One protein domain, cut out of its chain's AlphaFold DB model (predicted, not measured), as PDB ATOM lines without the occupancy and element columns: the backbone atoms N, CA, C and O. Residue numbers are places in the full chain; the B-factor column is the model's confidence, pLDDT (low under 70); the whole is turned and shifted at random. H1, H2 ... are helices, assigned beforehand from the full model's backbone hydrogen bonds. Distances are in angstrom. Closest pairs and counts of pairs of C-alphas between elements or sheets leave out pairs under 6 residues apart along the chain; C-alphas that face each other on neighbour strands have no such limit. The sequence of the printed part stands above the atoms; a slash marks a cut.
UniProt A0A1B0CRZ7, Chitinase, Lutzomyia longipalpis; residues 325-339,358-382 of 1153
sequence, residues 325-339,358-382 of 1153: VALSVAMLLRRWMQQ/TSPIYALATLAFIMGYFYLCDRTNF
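Overview. This is residues 325 to 339 and 358 to 382 of the 1153 residues of the protein "Chitinase" of Lutzomyia longipalpis (UniProt A0A1B0CRZ7). Two helices make a lopsided, open Y: the first turn of H1, residues 325 to 328, packs on H2, and from there H1 slants away, opening a V between its end at residue 339 and H2's beginning at residue 358. The rest of H2 runs on beyond the meeting place as the stem, and residues 379 to 382 follow it as a short tail. The printed part has 40 residues with two named helices, H1 then H2, and no named strand; the class is all helix. The whole is only just loose, close to extended, with a radius of gyration of the C-alphas of 13.2 A and spans of 41 by 20 by 11 A.

Arrangement. H1, residues 325 to 339, touches H2, residues 358 to 378, with 9 pairs of C-alphas within 8 A. The closest C-alphas are those of Val 325 and Ala 365, 4.7 A apart. H1 touches with residues 325 to 328 alone, and H2 with residues 361 to 368 alone. Their lines stand at a steep tilt of 51 degrees, and they run opposite ways. Their centres are 17.5 A apart. Residues 332 to 339, which belong to H1, stand free. Residues 370 to 382, of which 370 to 378 belong to H2, also stand free. In H1 and H2 every O i to N i+4 pair is within hydrogen-bond range.

Along the chain. H1 begins at C-alpha 325, (187.711, 251.307, 210.352), and ends at C-alpha 339, (204.649, 262.000, 216.099), 20.8 A from first to last C-alpha. H2 measures 30.2 A, from C-alpha 358 to C-alpha 378 at (169.627, 254.204, 199.348).

Size, cuts and confidence. The two C-alphas farthest apart, those of Gln 339 and Asn 381, are 40.9 A apart. Residues 340 to 357 are not printed, and the gap between C-alphas 339 and 358 is 17.6 A; the link from H1 to H2 runs across this cut. The mean pLDDT of the printed part is 72.8, with residues 335 to 339, 358 to 362 and 381 under 70.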
ATOM      1  N   VAL A 325     187.706 249.855 210.094       77.94
ATOM      2  CA  VAL A 325     187.711 251.307 210.352       77.94
ATOM      3  C   VAL A 325     188.299 251.616 211.731       77.94
ATOM      4  O   VAL A 325     189.190 252.461 211.828       77.94
ATOM      5  N   ALA A 326     187.886 250.907 212.784       79.25
ATOM      6  CA  ALA A 326     188.404 251.100 214.140       79.25
ATOM      7  C   ALA A 326     189.920 250.844 214.223       79.25
ATOM      8  O   ALA A 326     190.651 251.652 214.796       79.25
ATOM      9  N   LEU A 327     190.416 249.780 213.579       78.56
ATOM     10  CA  LEU A 327     191.850 249.490 213.464       78.56
ATOM     11  C   LEU A 327     192.595 250.570 212.666       78.56
ATOM     12  O   LEU A 327     193.688 250.975 213.064       78.56
ATOM     13  N   SER A 328     192.005 251.088 211.584       75.31
ATOM     14  CA  SER A 328     192.578 252.199 210.808       75.31
ATOM     15  C   SER A 328     192.716 253.470 211.648       75.31
ATOM     16  O   SER A 328     193.786 254.080 211.679       75.31
ATOM     17  N   VAL A 329     191.661 253.846 212.376       75.69
ATOM     18  CA  VAL A 329     191.654 255.015 213.267       75.69
ATOM     19  C   VAL A 329     192.636 254.820 214.425       75.69
ATOM     20  O   VAL A 329     193.414 255.728 214.708       75.69
ATOM     21  N   ALA A 330     192.695 253.634 215.036       77.25
ATOM     22  CA  ALA A 330     193.663 253.320 216.084       77.25
ATOM     23  C   ALA A 330     195.119 253.394 215.585       77.25
ATOM     24  O   ALA A 330     195.981 253.923 216.288       77.25
ATOM     25  N   MET A 331     195.410 252.931 214.362       72.56
ATOM     26  CA  MET A 331     196.743 253.055 213.755       72.56
ATOM     27  C   MET A 331     197.102 254.507 213.410       72.56
ATOM     28  O   MET A 331     198.244 254.915 213.636       72.56
ATOM     29  N   LEU A 332     196.149 255.304 212.917       72.38
ATOM     30  CA  LEU A 332     196.348 256.735 212.657       72.38
ATOM     31  C   LEU A 332     196.573 257.520 213.956       72.38
ATOM     32  O   LEU A 332     197.538 258.276 214.043       72.38
ATOM     33  N   LEU A 333     195.763 257.280 214.992       72.19
ATOM     34  CA  LEU A 333     195.943 257.865 216.325       72.19
ATOM     35  C   LEU A 333     197.266 257.428 216.964       72.19
ATOM     36  O   LEU A 333     197.938 258.251 217.578       72.19
ATOM     37  N   ARG A 334     197.691 256.168 216.787       73.75
ATOM     38  CA  ARG A 334     198.999 255.685 217.258       73.75
ATOM     39  C   ARG A 334     200.151 256.399 216.549       73.75
ATOM     40  O   ARG A 334     201.038 256.894 217.239       73.75
ATOM     41  N   ARG A 335     200.110 256.527 215.213       68.94
ATOM     42  CA  ARG A 335     201.104 257.301 214.441       68.94
ATOM     43  C   ARG A 335     201.131 258.769 214.883       68.94
ATOM     44  O   ARG A 335     202.205 259.289 215.165       68.94
ATOM     45  N   TRP A 336     199.971 259.408 215.035       66.75
ATOM     46  CA  TRP A 336     199.850 260.799 215.490       66.75
ATOM     47  C   TRP A 336     200.382 261.001 216.921       66.75
ATOM     48  O   TRP A 336     201.156 261.923 217.165       66.75
ATOM     49  N   MET A 337     200.076 260.092 217.854       68.38
ATOM     50  CA  MET A 337     200.640 260.107 219.211       68.38
ATOM     51  C   MET A 337     202.152 259.841 219.240       68.38
ATOM     52  O   MET A 337     202.843 260.409 220.081       68.38
ATOM     53  N   GLN A 338     202.693 259.008 218.345       66.19
ATOM     54  CA  GLN A 338     204.146 258.817 218.208       66.19
ATOM     55  C   GLN A 338     204.827 260.079 217.658       66.19
ATOM     56  O   GLN A 338     205.881 260.475 218.156       66.19
ATOM     57  N   GLN A 339     204.186 260.749 216.698       62.75
ATOM     58  CA  GLN A 339     204.649 262.000 216.099       62.75
ATOM     59  C   GLN A 339     204.633 263.159 217.116       62.75
ATOM     60  O   GLN A 339     205.609 263.898 217.212       62.75
ATOM     61  N   THR A 358     199.447 247.668 206.045       53.09
ATOM     62  CA  THR A 358     198.501 248.769 206.276       53.09
ATOM     63  C   THR A 358     197.612 249.057 205.057       53.09
ATOM     64  O   THR A 358     196.491 249.546 205.219       53.09
ATOM     65  N   SER A 359     198.065 248.710 203.845       60.00
ATOM     66  CA  SER A 359     197.361 248.987 202.586       60.00
ATOM     67  C   SER A 359     195.986 248.303 202.437       60.00
ATOM     68  O   SER A 359     195.030 249.028 202.140       60.00
ATOM     69  N   PRO A 360     195.787 246.988 202.703       67.69
ATOM     70  CA  PRO A 360     194.458 246.376 202.623       67.69
ATOM     71  C   PRO A 360     193.494 246.914 203.688       67.69
ATOM     72  O   PRO A 360     192.320 247.122 203.396       67.69
ATOM     73  N   ILE A 361     193.973 247.197 204.904       68.50
ATOM     74  CA  ILE A 361     193.127 247.704 205.996       68.50
ATOM     75  C   ILE A 361     192.610 249.116 205.668       68.50
ATOM     76  O   ILE A 361     191.420 249.384 205.825       68.50
ATOM     77  N   TYR A 362     193.467 249.989 205.123       68.12
ATOM     78  CA  TYR A 362     193.058 251.322 204.669       68.12
ATOM     79  C   TYR A 362     192.110 251.271 203.456       68.12
ATOM     80  O   TYR A 362     191.149 252.043 203.386       68.12
ATOM     81  N   ALA A 363     192.325 250.336 202.523       70.12
ATOM     82  CA  ALA A 363     191.418 250.111 201.398       70.12
ATOM     83  C   ALA A 363     190.030 249.633 201.868       70.12
ATOM     84  O   ALA A 363     189.018 250.191 201.443       70.12
ATOM     85  N   LEU A 364     189.975 248.676 202.803       75.00
ATOM     86  CA  LEU A 364     188.730 248.186 203.407       75.00
ATOM     87  C   LEU A 364     188.009 249.269 204.220       75.00
ATOM     88  O   LEU A 364     186.791 249.374 204.125       75.00
ATOM     89  N   ALA A 365     188.727 250.122 204.955       73.81
ATOM     90  CA  ALA A 365     188.129 251.262 205.655       73.81
ATOM     91  C   ALA A 365     187.601 252.345 204.691       73.81
ATOM     92  O   ALA A 365     186.558 252.950 204.944       73.81
ATOM     93  N   THR A 366     188.269 252.556 203.552       72.31
ATOM     94  CA  THR A 366     187.777 253.448 202.486       72.31
ATOM     95  C   THR A 366     186.514 252.876 201.834       72.31
ATOM     96  O   THR A 366     185.540 253.602 201.632       72.31
ATOM     97  N   LEU A 367     186.491 251.565 201.568       76.38
ATOM     98  CA  LEU A 367     185.314 250.858 201.066       76.38
ATOM     99  C   LEU A 367     184.156 250.908 202.078       76.38
ATOM    100  O   LEU A 367     183.028 251.180 201.685       76.38
ATOM    101  N   ALA A 368     184.435 250.731 203.374       78.88
ATOM    102  CA  ALA A 368     183.454 250.855 204.453       78.88
ATOM    103  C   ALA A 368     182.772 252.231 204.460       78.88
ATOM    104  O   ALA A 368     181.549 252.308 204.555       78.88
ATOM    105  N   PHE A 369     183.546 253.312 204.308       78.44
ATOM    106  CA  PHE A 369     183.007 254.673 204.233       78.44
ATOM    107  C   PHE A 369     182.109 254.874 203.001       78.44
ATOM    108  O   PHE A 369     181.010 255.412 203.123       78.44
ATOM    109  N   ILE A 370     182.539 254.395 201.828       77.69
ATOM    110  CA  ILE A 370     181.758 254.483 200.582       77.69
ATOM    111  C   ILE A 370     180.454 253.677 200.694       77.69
ATOM    112  O   ILE A 370     179.384 254.197 200.386       77.69
ATOM    113  N   MET A 371     180.520 252.441 201.196       78.81
ATOM    114  CA  MET A 371     179.345 251.582 201.395       78.81
ATOM    115  C   MET A 371     178.391 252.137 202.461       78.81
ATOM    116  O   MET A 371     177.177 252.040 202.296       78.81
ATOM    117  N   GLY A 372     178.912 252.758 203.525       77.62
ATOM    118  CA  GLY A 372     178.107 253.463 204.526       77.62
ATOM    119  C   GLY A 372     177.394 254.688 203.949       77.62
ATOM    120  O   GLY A 372     176.208 254.885 204.205       77.62
ATOM    121  N   TYR A 373     178.071 255.470 203.102       81.00
ATOM    122  CA  TYR A 373     177.452 256.588 202.385       81.00
ATOM    123  C   TYR A 373     176.365 256.120 201.404       81.00
ATOM    124  O   TYR A 373     175.268 256.680 201.395       81.00
ATOM    125  N   PHE A 374     176.619 255.059 200.629       80.31
ATOM    126  CA  PHE A 374     175.608 254.459 199.750       80.31
ATOM    127  C   PHE A 374     174.404 253.925 200.537       80.31
ATOM    128  O   PHE A 374     173.271 254.168 200.131       80.31
ATOM    129  N   TYR A 375     174.626 253.281 201.687       77.88
ATOM    130  CA  TYR A 375     173.545 252.821 202.564       77.88
ATOM    131  C   TYR A 375     172.698 253.987 203.101       77.88
ATOM    132  O   TYR A 375     171.472 253.918 203.049       77.88
ATOM    133  N   LEU A 376     173.326 255.091 203.531       75.56
ATOM    134  CA  LEU A 376     172.608 256.306 203.939       75.56
ATOM    135  C   LEU A 376     171.757 256.889 202.797       75.56
ATOM    136  O   LEU A 376     170.627 257.305 203.048       75.56
ATOM    137  N   CYS A 377     172.262 256.891 201.560       75.56
ATOM    138  CA  CYS A 377     171.535 257.393 200.387       75.56
ATOM    139  C   CYS A 377     170.367 256.487 199.955       75.56
ATOM    140  O   CYS A 377     169.288 256.989 199.644       75.56
ATOM    141  N   ASP A 378     170.579 255.170 199.913       71.94
ATOM    142  CA  ASP A 378     169.627 254.204 199.348       71.94
ATOM    143  C   ASP A 378     168.631 253.684 200.396       71.94
ATOM    144  O   ASP A 378     167.416 253.760 200.205       71.94
ATOM    145  N   ARG A 379     169.122 253.223 201.554       72.75
ATOM    146  CA  ARG A 379     168.353 252.426 202.533       72.75
ATOM    147  C   ARG A 379     167.923 253.182 203.788       72.75
ATOM    148  O   ARG A 379     167.307 252.591 204.666       72.75
ATOM    149  N   THR A 380     168.189 254.484 203.875       70.38
ATOM    150  CA  THR A 380     167.665 255.327 204.963       70.38
ATOM    151  C   THR A 380     166.881 256.522 204.428       70.38
ATOM    152  O   THR A 380     166.970 256.860 203.248       70.38
ATOM    153  N   ASN A 381     166.130 257.184 205.309       68.38
ATOM    154  CA  ASN A 381     165.441 258.450 205.024       68.38
ATOM    155  C   ASN A 381     166.246 259.677 205.516       68.38
ATOM    156  O   ASN A 381     165.680 260.748 205.712       68.38
ATOM    157  N   PHE A 382     167.563 259.517 205.728       72.69
ATOM    158  CA  PHE A 382     168.483 260.575 206.176       72.69
ATOM    159  C   PHE A 382     168.775 261.626 205.088       72.69
ATOM    160  O   PHE A 382     169.034 262.797 205.367       72.69
TER     161      PHE A 382